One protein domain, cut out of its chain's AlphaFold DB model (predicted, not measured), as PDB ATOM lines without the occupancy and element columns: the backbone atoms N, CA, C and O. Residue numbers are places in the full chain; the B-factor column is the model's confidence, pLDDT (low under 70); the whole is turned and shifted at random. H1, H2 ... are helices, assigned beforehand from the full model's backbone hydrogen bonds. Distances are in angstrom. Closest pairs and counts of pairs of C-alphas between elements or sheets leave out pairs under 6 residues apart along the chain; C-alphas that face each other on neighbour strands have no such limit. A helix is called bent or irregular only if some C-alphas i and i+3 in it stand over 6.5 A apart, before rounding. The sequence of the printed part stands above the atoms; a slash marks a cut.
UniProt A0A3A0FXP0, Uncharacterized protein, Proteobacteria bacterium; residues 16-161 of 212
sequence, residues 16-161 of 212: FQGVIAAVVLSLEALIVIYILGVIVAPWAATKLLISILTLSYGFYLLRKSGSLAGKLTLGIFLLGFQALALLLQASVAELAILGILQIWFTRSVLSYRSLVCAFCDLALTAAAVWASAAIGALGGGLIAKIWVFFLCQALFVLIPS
ATOM      1  N   PHE A  16     306.996 240.696 331.697       65.88
ATOM      2  CA  PHE A  16     308.159 239.901 331.322       65.88
ATOM      3  C   PHE A  16     308.061 239.261 329.923       65.88
ATOM      4  O   PHE A  16     309.045 239.242 329.193       65.88
ATOM      5  N   GLN A  17     306.879 238.790 329.500       66.00
ATOM      6  CA  GLN A  17     306.690 238.249 328.145       66.00
ATOM      7  C   GLN A  17     306.825 239.331 327.070       66.00
ATOM      8  O   GLN A  17     307.322 239.046 325.985       66.00
ATOM      9  N   GLY A  18     306.384 240.558 327.360       66.38
ATOM     10  CA  GLY A  18     306.538 241.689 326.448       66.38
ATOM     11  C   GLY A  18     308.003 242.100 326.293       66.38
ATOM     12  O   GLY A  18     308.462 242.297 325.173       66.38
ATOM     13  N   VAL A  19     308.753 242.139 327.399       71.94
ATOM     14  CA  VAL A  19     310.201 242.416 327.381       71.94
ATOM     15  C   VAL A  19     310.960 241.337 326.607       71.94
ATOM     16  O   VAL A  19     311.766 241.665 325.743       71.94
ATOM     17  N   ILE A  20     310.665 240.054 326.846       75.06
ATOM     18  CA  ILE A  20     311.274 238.950 326.087       75.06
ATOM     19  C   ILE A  20     310.951 239.076 324.593       75.06
ATOM     20  O   ILE A  20     311.848 238.938 323.767       75.06
ATOM     21  N   ALA A  21     309.700 239.376 324.232       71.31
ATOM     22  CA  ALA A  21     309.326 239.571 322.833       71.31
ATOM     23  C   ALA A  21     310.089 240.745 322.196       71.31
ATOM     24  O   ALA A  21     310.581 240.608 321.081       71.31
ATOM     25  N   ALA A  22     310.254 241.863 322.911       75.25
ATOM     26  CA  ALA A  22     311.029 243.008 322.434       75.25
ATOM     27  C   ALA A  22     312.512 242.662 322.215       75.25
ATOM     28  O   ALA A  22     313.083 243.047 321.194       75.25
ATOM     29  N   VAL A  23     313.116 241.886 323.124       78.56
ATOM     30  CA  VAL A  23     314.490 241.379 322.975       78.56
ATOM     31  C   VAL A  23     314.605 240.500 321.733       78.56
ATOM     32  O   VAL A  23     315.478 240.731 320.900       78.56
ATOM     33  N   VAL A  24     313.705 239.525 321.581       81.94
ATOM     34  CA  VAL A  24     313.711 238.591 320.445       81.94
ATOM     35  C   VAL A  24     313.556 239.337 319.121       81.94
ATOM     36  O   VAL A  24     314.341 239.102 318.212       81.94
ATOM     37  N   LEU A  25     312.616 240.281 319.028       79.88
ATOM     38  CA  LEU A  25     312.385 241.065 317.808       79.88
ATOM     39  C   LEU A  25     313.562 241.984 317.477       79.88
ATOM     40  O   LEU A  25     313.872 242.204 316.309       79.88
ATOM     41  N   SER A  26     314.251 242.504 318.492       78.69
ATOM     42  CA  SER A  26     315.439 243.335 318.282       78.69
ATOM     43  C   SER A  26     316.633 242.511 317.799       78.69
ATOM     44  O   SER A  26     317.387 242.968 316.941       78.69
ATOM     45  N   LEU A  27     316.785 241.281 318.299       83.44
ATOM     46  CA  LEU A  27     317.782 240.332 317.798       83.44
ATOM     47  C   LEU A  27     317.450 239.868 316.377       83.44
ATOM     48  O   LEU A  27     318.331 239.844 315.520       83.44
ATOM     49  N   GLU A  28     316.181 239.558 316.108       84.25
ATOM     50  CA  GLU A  28     315.686 239.220 314.773       84.25
ATOM     51  C   GLU A  28     315.992 240.349 313.783       84.25
ATOM     52  O   GLU A  28     316.543 240.093 312.716       84.25
ATOM     53  N   ALA A  29     315.745 241.606 314.166       81.19
ATOM     54  CA  ALA A  29     316.062 242.759 313.332       81.19
ATOM     55  C   ALA A  29     317.554 242.830 312.962       81.19
ATOM     56  O   ALA A  29     317.894 243.144 311.820       81.19
ATOM     57  N   LEU A  30     318.438 242.515 313.914       84.94
ATOM     58  CA  LEU A  30     319.886 242.505 313.709       84.94
ATOM     59  C   LEU A  30     320.300 241.438 312.688       84.94
ATOM     60  O   LEU A  30     321.028 241.727 311.740       84.94
ATOM     61  N   ILE A  31     319.794 240.216 312.873       86.12
ATOM     62  CA  ILE A  31     320.076 239.064 312.011       86.12
ATOM     63  C   ILE A  31     319.567 239.335 310.594       86.12
ATOM     64  O   ILE A  31     320.293 239.130 309.621       86.12
ATOM     65  N   VAL A  32     318.338 239.840 310.473       85.44
ATOM     66  CA  VAL A  32     317.715 240.144 309.182       85.44
ATOM     67  C   VAL A  32     318.497 241.231 308.451       85.44
ATOM     68  O   VAL A  32     318.818 241.037 307.285       85.44
ATOM     69  N   ILE A  33     318.871 242.336 309.107       83.75
ATOM     70  CA  ILE A  33     319.696 243.382 308.476       83.75
ATOM     71  C   ILE A  33     321.031 242.818 307.990       83.75
ATOM     72  O   ILE A  33     321.449 243.136 306.879       83.75
ATOM     73  N   TYR A  34     321.691 241.989 308.801       86.69
ATOM     74  CA  TYR A  34     322.989 241.422 308.450       86.69
ATOM     75  C   TYR A  34     322.898 240.510 307.219       86.69
ATOM     76  O   TYR A  34     323.662 240.674 306.273       86.69
ATOM     77  N   ILE A  35     321.923 239.597 307.193       86.69
ATOM     78  CA  ILE A  35     321.732 238.660 306.076       86.69
ATOM     79  C   ILE A  35     321.271 239.402 304.815       86.69
ATOM     80  O   ILE A  35     321.828 239.203 303.736       86.69
ATOM     81  N   LEU A  36     320.267 240.277 304.929       84.19
ATOM     82  CA  LEU A  36     319.726 240.992 303.771       84.19
ATOM     83  C   LEU A  36     320.710 242.018 303.220       84.19
ATOM     84  O   LEU A  36     320.707 242.238 302.015       84.19
ATOM     85  N   GLY A  37     321.561 242.611 304.059       80.81
ATOM     86  CA  GLY A  37     322.592 243.550 303.620       80.81
ATOM     87  C   GLY A  37     323.638 242.925 302.694       80.81
ATOM     88  O   GLY A  37     324.255 243.645 301.915       80.81
ATOM     89  N   VAL A  38     323.811 241.600 302.739       85.25
ATOM     90  CA  VAL A  38     324.723 240.865 301.846       85.25
ATOM     91  C   VAL A  38     324.063 240.529 300.505       85.25
ATOM     92  O   VAL A  38     324.735 240.478 299.481       85.25
ATOM     93  N   ILE A  39     322.752 240.282 300.504       85.81
ATOM     94  CA  ILE A  39     322.040 239.683 299.363       85.81
ATOM     95  C   ILE A  39     321.262 240.734 298.558       85.81
ATOM     96  O   ILE A  39     321.036 240.571 297.361       85.81
ATOM     97  N   VAL A  40     320.817 241.806 299.212       86.38
ATOM     98  CA  VAL A  40     319.820 242.736 298.685       86.38
ATOM     99  C   VAL A  40     320.318 244.173 298.808       86.38
ATOM    100  O   VAL A  40     321.025 244.537 299.745       86.38
ATOM    101  N   ALA A  41     319.902 245.029 297.874       86.25
ATOM    102  CA  ALA A  41     320.190 246.453 297.948       86.25
ATOM    103  C   ALA A  41     319.662 247.078 299.267       86.25
ATOM    104  O   ALA A  41     318.568 246.720 299.719       86.25
ATOM    105  N   PRO A  42     320.366 248.066 299.859       80.31
ATOM    106  CA  PRO A  42     320.032 248.615 301.182       80.31
ATOM    107  C   PRO A  42     318.590 249.133 301.326       80.31
ATOM    108  O   PRO A  42     317.968 249.016 302.386       80.31
ATOM    109  N   TRP A  43     318.034 249.683 300.244       78.81
ATOM    110  CA  TRP A  43     316.666 250.204 300.197       78.81
ATOM    111  C   TRP A  43     315.601 249.099 300.241       78.81
ATOM    112  O   TRP A  43     314.536 249.285 300.824       78.81
ATOM    113  N   ALA A  44     315.876 247.934 299.655       82.81
ATOM    114  CA  ALA A  44     314.978 246.785 299.703       82.81
ATOM    115  C   ALA A  44     315.157 245.995 301.010       82.81
ATOM    116  O   ALA A  44     314.173 245.497 301.561       82.81
ATOM    117  N   ALA A  45     316.373 245.971 301.569       84.31
ATOM    118  CA  ALA A  45     316.651 245.354 302.864       84.31
ATOM    119  C   ALA A  45     315.796 245.960 303.993       84.31
ATOM    120  O   ALA A  45     315.210 245.238 304.796       84.31
ATOM    121  N   THR A  46     315.649 247.287 304.014       80.50
ATOM    122  CA  THR A  46     314.822 247.993 305.008       80.50
ATOM    123  C   THR A  46     313.322 247.742 304.831       80.50
ATOM    124  O   THR A  46     312.620 247.561 305.826       80.50
ATOM    125  N   LYS A  47     312.818 247.666 303.591       87.00
ATOM    126  CA  LYS A  47     311.410 247.306 303.320       87.00
ATOM    127  C   LYS A  47     311.085 245.889 303.796       87.00
ATOM    128  O   LYS A  47     310.078 245.673 304.471       87.00
ATOM    129  N   LEU A  48     311.956 244.931 303.477       85.75
ATOM    130  CA  LEU A  48     311.800 243.538 303.890       85.75
ATOM    131  C   LEU A  48     311.906 243.381 305.406       85.75
ATOM    132  O   LEU A  48     311.095 242.673 305.991       85.75
ATOM    133  N   LEU A  49     312.830 244.097 306.050       86.31
ATOM    134  CA  LEU A  49     312.954 244.126 307.504       86.31
ATOM    135  C   LEU A  49     311.638 244.532 308.178       86.31
ATOM    136  O   LEU A  49     311.134 243.796 309.021       86.31
ATOM    137  N   ILE A  50     311.058 245.675 307.791       85.88
ATOM    138  CA  ILE A  50     309.794 246.163 308.370       85.88
ATOM    139  C   ILE A  50     308.673 245.139 308.164       85.88
ATOM    140  O   ILE A  50     307.883 244.892 309.076       85.88
ATOM    141  N   SER A  51     308.624 244.523 306.981       88.00
ATOM    142  CA  SER A  51     307.636 243.499 306.650       88.00
ATOM    143  C   SER A  51     307.777 242.260 307.540       88.00
ATOM    144  O   SER A  51     306.805 241.840 308.168       88.00
ATOM    145  N   ILE A  52     308.999 241.732 307.672       87.31
ATOM    146  CA  ILE A  52     309.311 240.573 308.517       87.31
ATOM    147  C   ILE A  52     308.956 240.871 309.974       87.31
ATOM    148  O   ILE A  52     308.204 240.113 310.569       87.31
ATOM    149  N   LEU A  53     309.385 242.009 310.528       85.44
ATOM    150  CA  LEU A  53     309.067 242.388 311.912       85.44
ATOM    151  C   LEU A  53     307.559 242.503 312.170       85.44
ATOM    152  O   LEU A  53     307.064 242.023 313.193       85.44
ATOM    153  N   THR A  54     306.821 243.119 311.242       85.56
ATOM    154  CA  THR A  54     305.361 243.265 311.344       85.56
ATOM    155  C   THR A  54     304.679 241.899 311.341       85.56
ATOM    156  O   THR A  54     303.811 241.632 312.177       85.56
ATOM    157  N   LEU A  55     305.090 241.015 310.428       85.31
ATOM    158  CA  LEU A  55     304.545 239.667 310.316       85.31
ATOM    159  C   LEU A  55     304.922 238.805 311.521       85.31
ATOM    160  O   LEU A  55     304.030 238.200 312.109       85.31
ATOM    161  N   SER A  56     306.187 238.785 311.939       84.62
ATOM    162  CA  SER A  56     306.668 238.033 313.105       84.62
ATOM    163  C   SER A  56     305.906 238.431 314.371       84.62
ATOM    164  O   SER A  56     305.388 237.567 315.087       84.62
ATOM    165  N   TYR A  57     305.723 239.734 314.609       81.62
ATOM    166  CA  TYR A  57     304.939 240.211 315.748       81.62
ATOM    167  C   TYR A  57     303.444 239.873 315.627       81.62
ATOM    168  O   TYR A  57     302.815 239.432 316.592       81.62
ATOM    169  N   GLY A  58     302.867 240.022 314.434       80.19
ATOM    170  CA  GLY A  58     301.482 239.643 314.161       80.19
ATOM    171  C   GLY A  58     301.219 238.149 314.375       80.19
ATOM    172  O   GLY A  58     300.255 237.774 315.044       80.19
ATOM    173  N   PHE A  59     302.110 237.283 313.890       81.38
ATOM    174  CA  PHE A  59     302.057 235.835 314.104       81.38
ATOM    175  C   PHE A  59     302.200 235.461 315.575       81.38
ATOM    176  O   PHE A  59     301.483 234.579 316.057       81.38
ATOM    177  N   TYR A  60     303.077 236.147 316.309       78.69
ATOM    178  CA  TYR A  60     303.190 235.984 317.754       78.69
ATOM    179  C   TYR A  60     301.852 236.275 318.463       78.69
ATOM    180  O   TYR A  60     301.402 235.471 319.287       78.69
ATOM    181  N   LEU A  61     301.161 237.361 318.090       71.75
ATOM    182  CA  LEU A  61     299.833 237.697 318.623       71.75
ATOM    183  C   LEU A  61     298.761 236.666 318.228       71.75
ATOM    184  O   LEU A  61     297.976 236.231 319.075       71.75
ATOM    185  N   LEU A  62     298.757 236.216 316.971       72.94
ATOM    186  CA  LEU A  62     297.836 235.196 316.458       72.94
ATOM    187  C   LEU A  62     297.983 233.861 317.192       72.94
ATOM    188  O   LEU A  62     296.985 233.246 317.578       72.94
ATOM    189  N   ARG A  63     299.222 233.414 317.429       71.12
ATOM    190  CA  ARG A  63     299.511 232.148 318.118       71.12
ATOM    191  C   ARG A  63     298.954 232.135 319.541       71.12
ATOM    192  O   ARG A  63     298.574 231.073 320.033       71.12
ATOM    193  N   LYS A  64     298.858 233.308 320.170       66.81
ATOM    194  CA  LYS A  64     298.310 233.481 321.518       66.81
ATOM    195  C   LYS A  64     296.777 233.438 321.578       66.81
ATOM    196  O   LYS A  64     296.233 233.139 322.638       66.81
ATOM    197  N   SER A  65     296.078 233.706 320.474       64.81
ATOM    198  CA  SER A  65     294.609 233.658 320.418       64.81
ATOM    199  C   SER A  65     294.079 232.222 320.564       64.81
ATOM    200  O   SER A  65     294.754 231.260 320.202       64.81
ATOM    201  N   GLY A  66     292.878 232.034 321.113       57.62
ATOM    202  CA  GLY A  66     292.289 230.708 321.351       57.62
ATOM    203  C   GLY A  66     291.525 230.112 320.160       57.62
ATOM    204  O   GLY A  66     291.433 228.892 320.056       57.62
ATOM    205  N   SER A  67     291.004 230.933 319.237       62.50
ATOM    206  CA  SER A  67     290.117 230.457 318.159       62.50
ATOM    207  C   SER A  67     290.875 230.174 316.856       62.50
ATOM    208  O   SER A  67     291.707 230.969 316.427       62.50
ATOM    209  N   LEU A  68     290.609 229.032 316.208       58.84
ATOM    210  CA  LEU A  68     291.257 228.670 314.936       58.84
ATOM    211  C   LEU A  68     290.756 229.521 313.758       58.84
ATOM    212  O   LEU A  68     291.560 229.987 312.957       58.84
ATOM    213  N   ALA A  69     289.443 229.761 313.676       59.47
ATOM    214  CA  ALA A  69     288.834 230.495 312.565       59.47
ATOM    215  C   ALA A  69     289.293 231.964 312.512       59.47
ATOM    216  O   ALA A  69     289.627 232.467 311.444       59.47
ATOM    217  N   GLY A  70     289.406 232.629 313.668       66.12
ATOM    218  CA  GLY A  70     289.910 234.004 313.735       66.12
ATOM    219  C   GLY A  70     291.389 234.116 313.359       66.12
ATOM    220  O   GLY A  70     291.794 235.112 312.767       66.12
ATOM    221  N   LYS A  71     292.195 233.082 313.641       74.38
ATOM    222  CA  LYS A  71     293.624 233.068 313.294       74.38
ATOM    223  C   LYS A  71     293.867 233.006 311.797       74.38
ATOM    224  O   LYS A  71     294.774 233.674 311.318       74.38
ATOM    225  N   LEU A  72     293.095 232.190 311.081       77.25
ATOM    226  CA  LEU A  72     293.314 231.994 309.653       77.25
ATOM    227  C   LEU A  72     292.955 233.261 308.876       77.25
ATOM    228  O   LEU A  72     293.782 233.759 308.120       77.25
ATOM    229  N   THR A  73     291.771 233.828 309.119       80.75
ATOM    230  CA  THR A  73     291.324 235.046 308.430       80.75
ATOM    231  C   THR A  73     292.259 236.213 308.707       80.75
ATOM    232  O   THR A  73     292.655 236.927 307.790       80.75
ATOM    233  N   LEU A  74     292.662 236.382 309.968       81.81
ATOM    234  CA  LEU A  74     293.536 237.477 310.359       81.81
ATOM    235  C   LEU A  74     294.972 237.236 309.858       81.81
ATOM    236  O   LEU A  74     295.587 238.158 309.349       81.81
ATOM    237  N   GLY A  75     295.480 236.001 309.873       82.69
ATOM    238  CA  GLY A  75     296.779 235.655 309.281       82.69
ATOM    239  C   GLY A  75     296.845 235.888 307.768       82.69
ATOM    240  O   GLY A  75     297.817 236.467 307.285       82.69
ATOM    241  N   ILE A  76     295.799 235.504 307.026       86.50
ATOM    242  CA  ILE A  76     295.682 235.785 305.587       86.50
ATOM    243  C   ILE A  76     295.610 237.293 305.349       86.50
ATOM    244  O   ILE A  76     296.294 237.794 304.464       86.50
ATOM    245  N   PHE A  77     294.832 238.020 306.155       87.19
ATOM    246  CA  PHE A  77     294.770 239.477 306.084       87.19
ATOM    247  C   PHE A  77     296.151 240.104 306.312       87.19
ATOM    248  O   PHE A  77     296.584 240.918 305.503       87.19
ATOM    249  N   LEU A  78     296.880 239.674 307.348       86.31
ATOM    250  CA  LEU A  78     298.219 240.182 307.646       86.31
ATOM    251  C   LEU A  78     299.210 239.939 306.500       86.31
ATOM    252  O   LEU A  78     299.955 240.845 306.135       86.31
ATOM    253  N   LEU A  79     299.232 238.725 305.942       88.06
ATOM    254  CA  LEU A  79     300.131 238.376 304.841       88.06
ATOM    255  C   LEU A  79     299.741 239.079 303.541       88.06
ATOM    256  O   LEU A  79     300.596 239.663 302.878       88.06
ATOM    257  N   GLY A  80     298.458 239.033 303.181       88.12
ATOM    258  CA  GLY A  80     297.944 239.601 301.940       88.12
ATOM    259  C   GLY A  80     298.105 241.114 301.891       88.12
ATOM    260  O   GLY A  80     298.548 241.647 300.876       88.12
ATOM    261  N   PHE A  81     297.823 241.804 302.998       88.62
ATOM    262  CA  PHE A  81     297.969 243.255 303.077       88.62
ATOM    263  C   PHE A  81     299.433 243.685 302.931       88.62
ATOM    264  O   PHE A  81     299.739 244.602 302.166       88.62
ATOM    265  N   GLN A  82     300.354 242.959 303.569       87.12
ATOM    266  CA  GLN A  82     301.776 243.281 303.490       87.12
ATOM    267  C   GLN A  82     302.394 242.928 302.132       87.12
ATOM    268  O   GLN A  82     303.216 243.685 301.613       87.12
ATOM    269  N   ALA A  83     301.967 241.825 301.514       88.38
ATOM    270  CA  ALA A  83     302.356 241.476 300.151       88.38
ATOM    271  C   ALA A  83     301.863 242.524 299.142       88.38
ATOM    272  O   ALA A  83     302.625 242.950 298.277       88.38
ATOM    273  N   LEU A  84     300.617 242.990 299.287       91.38
ATOM    274  CA  LEU A  84     300.053 244.031 298.433       91.38
ATOM    275  C   LEU A  84     300.811 245.356 298.577       91.38
ATOM    276  O   LEU A  84     301.151 245.973 297.571       91.38
ATOM    277  N   ALA A  85     301.142 245.769 299.802       89.94
ATOM    278  CA  ALA A  85     301.922 246.983 300.040       89.94
ATOM    279  C   ALA A  85     303.314 246.923 299.380       89.94
ATOM    280  O   ALA A  85     303.779 247.912 298.810       89.94
ATOM    281  N   LEU A  86     303.968 245.756 299.403       87.94
ATOM    282  CA  LEU A  86     305.242 245.548 298.710       87.94
ATOM    283  C   LEU A  86     305.091 245.566 297.182       87.94
ATOM    284  O   LEU A  86     305.922 246.173 296.507       87.94
ATOM    285  N   LEU A  87     304.031 244.954 296.640       89.69
ATOM    286  CA  LEU A  87     303.732 244.956 295.200       89.69
ATOM    287  C   LEU A  87     303.466 246.366 294.663       89.69
ATOM    288  O   LEU A  87     303.917 246.703 293.572       89.69
ATOM    289  N   LEU A  88     302.802 247.211 295.454       91.12
ATOM    290  CA  LEU A  88     302.569 248.623 295.139       91.12
ATOM    291  C   LEU A  88     303.818 249.502 295.323       91.12
ATOM    292  O   LEU A  88     303.741 250.720 295.195       91.12
ATOM    293  N   GLN A  89     304.970 248.896 295.624       87.06
ATOM    294  CA  GLN A  89     306.246 249.567 295.866       87.06
ATOM    295  C   GLN A  89     306.198 250.640 296.959       87.06
ATOM    296  O   GLN A  89     307.027 251.555 296.945       87.06
ATOM    297  N   ALA A  90     305.311 250.481 297.947       86.88
ATOM    298  CA  ALA A  90     305.138 251.428 299.042       86.88
ATOM    299  C   ALA A  90     306.487 251.864 299.638       86.88
ATOM    300  O   ALA A  90     307.446 251.085 299.763       86.88
ATOM    301  N   SER A  91     306.584 253.145 299.966       88.00
ATOM    302  CA  SER A  91     307.741 253.729 300.626       88.00
ATOM    303  C   SER A  91     307.968 253.092 302.003       88.00
ATOM    304  O   SER A  91     307.091 252.460 302.595       88.00
ATOM    305  N   VAL A  92     309.176 253.263 302.544       85.38
ATOM    306  CA  VAL A  92     309.544 252.739 303.871       85.38
ATOM    307  C   VAL A  92     308.625 253.302 304.963       85.38
ATOM    308  O   VAL A  92     308.230 252.577 305.875       85.38
ATOM    309  N   ALA A  93     308.250 254.581 304.848       85.06
ATOM    310  CA  ALA A  93     307.347 255.240 305.785       85.06
ATOM    311  C   ALA A  93     305.925 254.667 305.706       85.06
ATOM    312  O   ALA A  93     305.339 254.351 306.739       85.06
ATOM    313  N   GLU A  94     305.397 254.471 304.495       86.75
ATOM    314  CA  GLU A  94     304.073 253.868 304.295       86.75
ATOM    315  C   GLU A  94     304.027 252.444 304.850       86.75
ATOM    316  O   GLU A  94     303.121 252.122 305.612       86.75
ATOM    317  N   LEU A  95     305.036 251.613 304.571       86.69
ATOM    318  CA  LEU A  95     305.117 250.253 305.119       86.69
ATOM    319  C   LEU A  95     305.152 250.236 306.649       86.69
ATOM    320  O   LEU A  95     304.519 249.374 307.261       86.69
ATOM    321  N   ALA A  96     305.867 251.177 307.272       84.69
ATOM    322  CA  ALA A  96     305.908 251.293 308.724       84.69
ATOM    323  C   ALA A  96     304.536 251.676 309.297       84.69
ATOM    324  O   ALA A  96     304.065 251.030 310.231       84.69
ATOM    325  N   ILE A  97     303.870 252.683 308.718       87.19
ATOM    326  CA  ILE A  97     302.535 253.128 309.148       87.19
ATOM    327  C   ILE A  97     301.517 251.998 308.991       87.19
ATOM    328  O   ILE A  97     300.777 251.704 309.929       87.19
ATOM    329  N   LEU A  98     301.510 251.329 307.836       87.19
ATOM    330  CA  LEU A  98     300.629 250.194 307.570       87.19
ATOM    331  C   LEU A  98     300.884 249.058 308.564       87.19
ATOM    332  O   LEU A  98     299.933 248.531 309.135       87.19
ATOM    333  N   GLY A  99     302.150 248.744 308.853       84.50
ATOM    334  CA  GLY A  99     302.504 247.740 309.853       84.50
ATOM    335  C   GLY A  99     302.020 248.099 311.260       84.50
ATOM    336  O   GLY A  99     301.455 247.255 311.956       84.50
ATOM    337  N   ILE A 100     302.150 249.363 311.670       85.12
ATOM    338  CA  ILE A 100     301.642 249.852 312.961       85.12
ATOM    339  C   ILE A 100     300.117 249.724 313.030       85.12
ATOM    340  O   ILE A 100     299.594 249.189 314.011       85.12
ATOM    341  N   LEU A 101     299.404 250.164 311.990       84.31
ATOM    342  CA  LEU A 101     297.945 250.052 311.907       84.31
ATOM    343  C   LEU A 101     297.494 248.593 311.938       84.31
ATOM    344  O   LEU A 101     296.527 248.262 312.616       84.31
ATOM    345  N   GLN A 102     298.219 247.706 311.261       82.31
ATOM    346  CA  GLN A 102     297.942 246.276 311.231       82.31
ATOM    347  C   GLN A 102     298.116 245.634 312.612       82.31
ATOM    348  O   GLN A 102     297.281 244.832 313.039       82.31
ATOM    349  N   ILE A 103     299.161 246.020 313.349       82.12
ATOM    350  CA  ILE A 103     299.392 245.579 314.730       82.12
ATOM    351  C   ILE A 103     298.287 246.093 315.659       82.12
ATOM    352  O   ILE A 103     297.730 245.317 316.443       82.12
ATOM    353  N   TRP A 104     297.947 247.380 315.561       83.12
ATOM    354  CA  TRP A 104     296.874 247.999 316.338       83.12
ATOM    355  C   TRP A 104     295.512 247.357 316.044       83.12
ATOM    356  O   TRP A 104     294.773 247.015 316.967       83.12
ATOM    357  N   PHE A 105     295.197 247.113 314.772       79.62
ATOM    358  CA  PHE A 105     293.957 246.465 314.351       79.62
ATOM    359  C   PHE A 105     293.876 245.036 314.894       79.62
ATOM    360  O   PHE A 105     292.881 244.653 315.505       79.62
ATOM    361  N   THR A 106     294.966 244.272 314.766       73.62
ATOM    362  CA  THR A 106     295.080 242.913 315.311       73.62
ATOM    363  C   THR A 106     294.836 242.898 316.823       73.62
ATOM    364  O   THR A 106     294.091 242.057 317.322       73.62
ATOM    365  N   ARG A 107     295.404 243.855 317.569       72.69
ATOM    366  CA  ARG A 107     295.186 243.989 319.019       72.69
ATOM    367  C   ARG A 107     293.773 244.423 319.368       72.69
ATOM    368  O   ARG A 107     293.202 243.872 320.307       72.69
ATOM    369  N   SER A 108     293.203 245.341 318.598       71.12
ATOM    370  CA  SER A 108     291.833 245.817 318.772       71.12
ATOM    371  C   SER A 108     290.826 244.688 318.607       71.12
ATOM    372  O   SER A 108     289.997 244.479 319.488       71.12
ATOM    373  N   VAL A 109     290.970 243.892 317.546       68.75
ATOM    374  CA  VAL A 109     290.102 242.742 317.271       68.75
ATOM    375  C   VAL A 109     290.296 241.617 318.295       68.75
ATOM    376  O   VAL A 109     289.322 240.985 318.699       68.75
ATOM    377  N   LEU A 110     291.535 241.344 318.726       64.31
ATOM    378  CA  LEU A 110     291.826 240.209 319.612       64.31
ATOM    379  C   LEU A 110     291.634 240.499 321.108       64.31
ATOM    380  O   LEU A 110     291.360 239.566 321.859       64.31
ATOM    381  N   SER A 111     291.825 241.742 321.561       61.84
ATOM    382  CA  SER A 111     291.957 242.052 322.997       61.84
ATOM    383  C   SER A 111     290.856 242.947 323.561       61.84
ATOM    384  O   SER A 111     290.656 242.946 324.776       61.84
ATOM    385  N   TYR A 112     290.131 243.702 322.728       59.72
ATOM    386  CA  TYR A 112     289.206 244.722 323.215       59.72
ATOM    387  C   TYR A 112     287.771 244.503 322.737       59.72
ATOM    388  O   TYR A 112     287.479 244.466 321.551       59.72
ATOM    389  N   ARG A 113     286.845 244.425 323.699       57.53
ATOM    390  CA  ARG A 113     285.391 244.478 323.459       57.53
ATOM    391  C   ARG A 113     284.836 245.912 323.417       57.53
ATOM    392  O   ARG A 113     283.689 246.100 323.039       57.53
ATOM    393  N   SER A 114     285.642 246.910 323.798       61.47
ATOM    394  CA  SER A 114     285.242 248.317 323.924       61.47
ATOM    395  C   SER A 114     286.106 249.229 323.053       61.47
ATOM    396  O   SER A 114     287.336 249.169 323.126       61.47
ATOM    397  N   LEU A 115     285.460 250.128 322.300       65.88
ATOM    398  CA  LEU A 115     286.110 251.164 321.482       65.88
ATOM    399  C   LEU A 115     287.043 252.065 322.306       65.88
ATOM    400  O   LEU A 115     288.093 252.469 321.819       65.88
ATOM    401  N   VAL A 116     286.706 252.333 323.571       64.25
ATOM    402  CA  VAL A 116     287.517 253.192 324.452       64.25
ATOM    403  C   VAL A 116     288.891 252.573 324.706       64.25
ATOM    404  O   VAL A 116     289.906 253.261 324.652       64.25
ATOM    405  N   CYS A 117     288.949 251.255 324.911       65.19
ATOM    406  CA  CYS A 117     290.225 250.570 325.097       65.19
ATOM    407  C   CYS A 117     291.044 250.523 323.794       65.19
ATOM    408  O   CYS A 117     292.266 250.633 323.849       65.19
ATOM    409  N   ALA A 118     290.384 250.440 322.632       68.81
ATOM    410  CA  ALA A 118     291.048 250.536 321.331       68.81
ATOM    411  C   ALA A 118     291.661 251.931 321.085       68.81
ATOM    412  O   ALA A 118     292.749 252.031 320.519       68.81
ATOM    413  N   PHE A 119     291.018 253.002 321.564       74.12
ATOM    414  CA  PHE A 119     291.577 254.358 321.521       74.12
ATOM    415  C   PHE A 119     292.765 254.542 322.468       74.12
ATOM    416  O   PHE A 119     293.756 255.153 322.078       74.12
ATOM    417  N   CYS A 120     292.715 253.988 323.683       72.81
ATOM    418  CA  CYS A 120     293.886 253.972 324.567       72.81
ATOM    419  C   CYS A 120     295.052 253.205 323.934       72.81
ATOM    420  O   CYS A 120     296.203 253.623 324.053       72.81
ATOM    421  N   ASP A 121     294.753 252.114 323.227       76.56
ATOM    422  CA  ASP A 121     295.749 251.372 322.463       76.56
ATOM    423  C   ASP A 121     296.370 252.220 321.362       76.56
ATOM    424  O   ASP A 121     297.590 252.263 321.225       76.56
ATOM    425  N   LEU A 122     295.529 252.945 320.621       79.88
ATOM    426  CA  LEU A 122     295.973 253.846 319.571       79.88
ATOM    427  C   LEU A 122     296.879 254.938 320.150       79.88
ATOM    428  O   LEU A 122     297.970 255.157 319.632       79.88
ATOM    429  N   ALA A 123     296.483 255.554 321.265       81.06
ATOM    430  CA  ALA A 123     297.287 256.556 321.960       81.06
ATOM    431  C   ALA A 123     298.641 255.990 322.415       81.06
ATOM    432  O   ALA A 123     299.671 256.638 322.231       81.06
ATOM    433  N   LEU A 124     298.667 254.758 322.934       82.31
ATOM    434  CA  LEU A 124     299.908 254.082 323.305       82.31
ATOM    435  C   LEU A 124     300.788 253.800 322.079       82.31
ATOM    436  O   LEU A 124     301.996 254.026 322.128       82.31
ATOM    437  N   THR A 125     300.204 253.341 320.967       83.75
ATOM    438  CA  THR A 125     300.961 253.132 319.726       83.75
ATOM    439  C   THR A 125     301.510 254.442 319.164       83.75
ATOM    440  O   THR A 125     302.668 254.477 318.759       83.75
ATOM    441  N   ALA A 126     300.744 255.533 319.218       83.38
ATOM    442  CA  ALA A 126     301.192 256.854 318.796       83.38
ATOM    443  C   ALA A 126     302.337 257.369 319.683       83.38
ATOM    444  O   ALA A 126     303.351 257.839 319.168       83.38
ATOM    445  N   ALA A 127     302.230 257.199 321.004       83.81
ATOM    446  CA  ALA A 127     303.303 257.532 321.937       83.81
ATOM    447  C   ALA A 127     304.572 256.701 321.672       83.81
ATOM    448  O   ALA A 127     305.675 257.242 321.703       83.81
ATOM    449  N   ALA A 128     304.429 255.412 321.345       85.25
ATOM    450  CA  ALA A 128     305.550 254.544 320.980       85.25
ATOM    451  C   ALA A 128     306.258 255.016 319.699       85.25
ATOM    452  O   ALA A 128     307.488 255.038 319.643       85.25
ATOM    453  N   VAL A 129     305.492 255.416 318.676       84.25
ATOM    454  CA  VAL A 129     306.039 255.994 317.437       84.25
ATOM    455  C   VAL A 129     306.787 257.285 317.741       84.25
ATOM    456  O   VAL A 129     307.913 257.464 317.281       84.25
ATOM    457  N   TRP A 130     306.195 258.161 318.553       87.81
ATOM    458  CA  TRP A 130     306.810 259.430 318.921       87.81
ATOM    459  C   TRP A 130     308.114 259.234 319.704       87.81
ATOM    460  O   TRP A 130     309.128 259.833 319.361       87.81
ATOM    461  N   ALA A 131     308.133 258.324 320.682       85.38
ATOM    462  CA  ALA A 131     309.336 257.981 321.441       85.38
ATOM    463  C   ALA A 131     310.445 257.403 320.542       85.38
ATOM    464  O   ALA A 131     311.608 257.791 320.647       85.38
ATOM    465  N   SER A 132     310.083 256.517 319.612       85.25
ATOM    466  CA  SER A 132     311.010 255.961 318.621       85.25
ATOM    467  C   SER A 132     311.590 257.047 317.699       85.25
ATOM    468  O   SER A 132     312.796 257.087 317.448       85.25
ATOM    469  N   ALA A 133     310.749 257.977 317.238       84.69
ATOM    470  CA  ALA A 133     311.165 259.104 316.409       84.69
ATOM    471  C   ALA A 133     312.080 260.077 317.170       84.69
ATOM    472  O   ALA A 133     313.098 260.502 316.621       84.69
ATOM    473  N   ALA A 134     311.775 260.364 318.439       86.94
ATOM    474  CA  ALA A 134     312.586 261.212 319.309       86.94
ATOM    475  C   ALA A 134     313.999 260.644 319.502       86.94
ATOM    476  O   ALA A 134     314.981 261.364 319.346       86.94
ATOM    477  N   ILE A 135     314.124 259.333 319.732       88.62
ATOM    478  CA  ILE A 135     315.431 258.655 319.784       88.62
ATOM    479  C   ILE A 135     316.184 258.803 318.463       88.62
ATOM    480  O   ILE A 135     317.395 259.000 318.461       88.62
ATOM    481  N   GLY A 136     315.472 258.774 317.339       83.19
ATOM    482  CA  GLY A 136     316.047 259.093 316.038       83.19
ATOM    483  C   GLY A 136     316.616 260.494 315.921       83.19
ATOM    484  O   GLY A 136     317.709 260.652 315.387       83.19
ATOM    485  N   ALA A 137     315.880 261.491 316.405       83.94
ATOM    486  CA  ALA A 137     316.310 262.885 316.388       83.94
ATOM    487  C   ALA A 137     317.539 263.123 317.281       83.94
ATOM    488  O   ALA A 137     318.373 263.964 316.966       83.94
ATOM    489  N   LEU A 138     317.690 262.335 318.349       87.94
ATOM    490  CA  LEU A 138     318.851 262.354 319.246       87.94
ATOM    491  C   LEU A 138     320.084 261.609 318.688       87.94
ATOM    492  O   LEU A 138     321.069 261.446 319.400       87.94
ATOM    493  N   GLY A 139     320.045 261.135 317.436       85.94
ATOM    494  CA  GLY A 139     321.149 260.399 316.805       85.94
ATOM    495  C   GLY A 139     321.125 258.886 317.048       85.94
ATOM    496  O   GLY A 139     322.082 258.185 316.724       85.94
ATOM    497  N   GLY A 140     320.032 258.353 317.594       80.75
ATOM    498  CA  GLY A 140     319.849 256.919 317.782       80.75
ATOM    499  C   GLY A 140     319.741 256.164 316.453       80.75
ATOM    500  O   GLY A 140     318.965 256.523 315.561       80.75
ATOM    501  N   GLY A 141     320.495 255.068 316.341       84.81
ATOM    502  CA  GLY A 141     320.452 254.171 315.186       84.81
ATOM    503  C   GLY A 141     319.113 253.439 315.027       84.81
ATOM    504  O   GLY A 141     318.267 253.419 315.924       84.81
ATOM    505  N   LEU A 142     318.924 252.779 313.879       80.69
ATOM    506  CA  LEU A 142     317.689 252.053 313.541       80.69
ATOM    507  C   LEU A 142     317.299 251.002 314.598       80.69
ATOM    508  O   LEU A 142     316.129 250.871 314.939       80.69
ATOM    509  N   ILE A 143     318.281 250.301 315.166       80.81
ATOM    510  CA  ILE A 143     318.060 249.286 316.204       80.81
ATOM    511  C   ILE A 143     317.496 249.919 317.482       80.81
ATOM    512  O   ILE A 143     316.563 249.380 318.068       80.81
ATOM    513  N   ALA A 144     318.001 251.088 317.885       80.12
ATOM    514  CA  ALA A 144     317.507 251.800 319.064       80.12
ATOM    515  C   ALA A 144     316.049 252.252 318.876       80.12
ATOM    516  O   ALA A 144     315.233 252.124 319.788       80.12
ATOM    517  N   LYS A 145     315.695 252.703 317.665       83.38
ATOM    518  CA  LYS A 145     314.311 253.038 317.295       83.38
ATOM    519  C   LYS A 145     313.379 251.832 317.424       83.38
ATOM    520  O   LYS A 145     312.309 251.957 318.022       83.38
ATOM    521  N   ILE A 146     313.790 250.682 316.881       81.06
ATOM    522  CA  ILE A 146     313.047 249.414 316.947       81.06
ATOM    523  C   ILE A 146     312.882 248.983 318.408       81.06
ATOM    524  O   ILE A 146     311.765 248.716 318.846       81.06
ATOM    525  N   TRP A 147     313.970 248.996 319.176       82.19
ATOM    526  CA  TRP A 147     313.975 248.627 320.588       82.19
ATOM    527  C   TRP A 147     312.968 249.446 321.395       82.19
ATOM    528  O   TRP A 147     312.109 248.886 322.072       82.19
ATOM    529  N   VAL A 148     313.032 250.777 321.289       83.69
ATOM    530  CA  VAL A 148     312.152 251.679 322.044       83.69
ATOM    531  C   VAL A 148     310.700 251.517 321.621       83.69
ATOM    532  O   VAL A 148     309.820 251.461 322.479       83.69
ATOM    533  N   PHE A 149     310.441 251.346 320.324       82.25
ATOM    534  CA  PHE A 149     309.094 251.066 319.843       82.25
ATOM    535  C   PHE A 149     308.529 249.782 320.469       82.25
ATOM    536  O   PHE A 149     307.470 249.827 321.094       82.25
ATOM    537  N   PHE A 150     309.235 248.649 320.368       77.88
ATOM    538  CA  PHE A 150     308.747 247.375 320.913       77.88
ATOM    539  C   PHE A 150     308.665 247.365 322.440       77.88
ATOM    540  O   PHE A 150     307.757 246.746 322.997       77.88
ATOM    541  N   LEU A 151     309.550 248.089 323.123       79.38
ATOM    542  CA  LEU A 151     309.488 248.260 324.569       79.38
ATOM    543  C   LEU A 151     308.210 249.006 324.988       79.38
ATOM    544  O   LEU A 151     307.506 248.568 325.897       79.38
ATOM    545  N   CYS A 152     307.852 250.084 324.285       77.69
ATOM    546  CA  CYS A 152     306.582 250.775 324.504       77.69
ATOM    547  C   CYS A 152     305.377 249.887 324.150       77.69
ATOM    548  O   CYS A 152     304.368 249.909 324.855       77.69
ATOM    549  N   GLN A 153     305.482 249.050 323.111       73.94
ATOM    550  CA  GLN A 153     304.434 248.078 322.779       73.94
ATOM    551  C   GLN A 153     304.239 247.024 323.879       73.94
ATOM    552  O   GLN A 153     303.104 246.624 324.136       73.94
ATOM    553  N   ALA A 154     305.306 246.612 324.573       70.19
ATOM    554  CA  ALA A 154     305.226 245.705 325.720       70.19
ATOM    555  C   ALA A 154     304.465 246.316 326.913       70.19
ATOM    556  O   ALA A 154     303.858 245.585 327.704       70.19
ATOM    557  N   LEU A 155     304.430 247.649 327.010       66.50
ATOM    558  CA  LEU A 155     303.716 248.392 328.050       66.50
ATOM    559  C   LEU A 155     302.186 248.282 327.939       66.50
ATOM    560  O   LEU A 155     301.479 248.578 328.896       66.50
ATOM    561  N   PHE A 156     301.666 247.767 326.822       65.88
ATOM    562  CA  PHE A 156     300.251 247.430 326.627       65.88
ATOM    563  C   PHE A 156     299.644 246.586 327.749       65.88
ATOM    564  O   PHE A 156     298.462 246.707 328.059       65.88
ATOM    565  N   VAL A 157     300.459 245.739 328.381       61.03
ATOM    566  CA  VAL A 157     300.045 244.884 329.500       61.03
ATOM    567  C   VAL A 157     299.522 245.695 330.694       61.03
ATOM    568  O   VAL A 157     298.735 245.168 331.482       61.03
ATOM    569  N   LEU A 158     299.912 246.968 330.822       56.09
ATOM    570  CA  LEU A 158     299.413 247.862 331.865       56.09
ATOM    571  C   LEU A 158     297.990 248.367 331.622       56.09
ATOM    572  O   LEU A 158     297.402 248.858 332.580       56.09
ATOM    573  N   ILE A 159     297.415 248.243 330.418       55.41
ATOM    574  CA  ILE A 159     296.040 248.688 330.159       55.41
ATOM    575  C   ILE A 159     295.083 247.711 330.864       55.41
ATOM    576  O   ILE A 159     294.929 246.560 330.437       55.41
ATOM    577  N   PRO A 160     294.442 248.115 331.979       47.56
ATOM    578  CA  PRO A 160     293.691 247.188 332.800       47.56
ATOM    579  C   PRO A 160     292.394 246.809 332.084       47.56
ATOM    580  O   PRO A 160     291.458 247.598 331.967       47.56
ATOM    581  N   SER A 161     292.272 245.537 331.706       49.50
ATOM    582  CA  SER A 161     291.056 244.950 331.117       49.50
ATOM    583  C   SER A 161     289.827 245.012 332.045       49.50
ATOM    584  O   SER A 161     288.736 244.603 331.661       49.50
TER     585      SER A 161
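Overview. This is residues 16 to 161 of the 212 residues of an uncharacterized protein of Proteobacteria bacterium (UniProt A0A3A0FXP0). Six helices form an up-and-down bundle in which H1, H2, H4, H5 and H6 make a ring, each packing on the next and H6 closing back on H1. H3 lies outside that ring and packs on H2 and H4, with which it makes a triangle. The printed part has 146 residues with six named helices, H1 to H6 in that order along the chain, and no named strand; the class is all helix. The whole is compact, with a radius of gyration of the C-alphas of 15.1 A and spans of 44 by 34 by 25 A.

Along the chain. H1 takes residues 16 to 39, begins at C-alpha 16 (308.159, 239.901, 331.322) and is 34.8 A long from first to last C-alpha. H2, residues 42 to 64, is 33.4 A long. H3 is residues 68 to 87, 28.5 A, and H4 is residues 92 to 111, 28.1 A, with C-alpha 92 at (309.544, 252.739, 303.871). H5, residues 115 to 137, is 32.8 A long. H6, residues 142 to 158, is 26.2 A long and ends at C-alpha 158 (299.413, 247.862, 331.865). H6 is neither bent nor irregular, but only just: C-alphas 154 and 157 are 6.5 A apart.

Arrangement. H1 and H2 touch as a helical hairpin at a shallow tilt of 31 degrees, opposite ways; their closest C-alphas, of Leu 36 and Ala 45, are 5.4 A apart. H2 and H3 form the next hairpin, at 8 degrees, with the C-alphas of Leu 62 and Lys 71 closest at 5.7 A. H2 also touches H4, and these two run the same way at a shallow tilt of 2 degrees; the closest C-alphas, of Thr 54 and Gly 99, are 5.5 A apart. H3 and H4 are a hairpin too, with the C-alphas of Ala 85 and Leu 95 closest at 6.8 A. The hairpin of H4 and H5 has a shallow tilt of 31 degrees; H4 touches H5 with residues 100 to 108 alone, and the C-alphas of Ser 108 and Ala 118 are closest at 5.4 A. H5 and H6 form a hairpin with the C-alphas of Ser 132 and Lys 145 closest at 4.6 A. H6 touches H1, opposite ways at a shallow tilt of 24 degrees, where the C-alphas of Gly 18 and Ala 154 are closest at 4.3 A. Among the pairs that stay apart are H2 and H6, and H3 and H5. Each O i to N i+4 pair is within hydrogen-bond range in H3, H4 and H5, against 18 of 20 in H1, 18 of 19 in H2 and 10 of 13 in H6.

Size, cuts and confidence. The two C-alphas farthest apart, those of Val 38 and Ser 114, are 45.8 A apart. The printed part has no cut, and the five links between the helices are tight. The mean pLDDT of the printed part is 78.9; it is under 70 at residues 16 to 18, 64 to 70, 109 to 118 and 155 to 161.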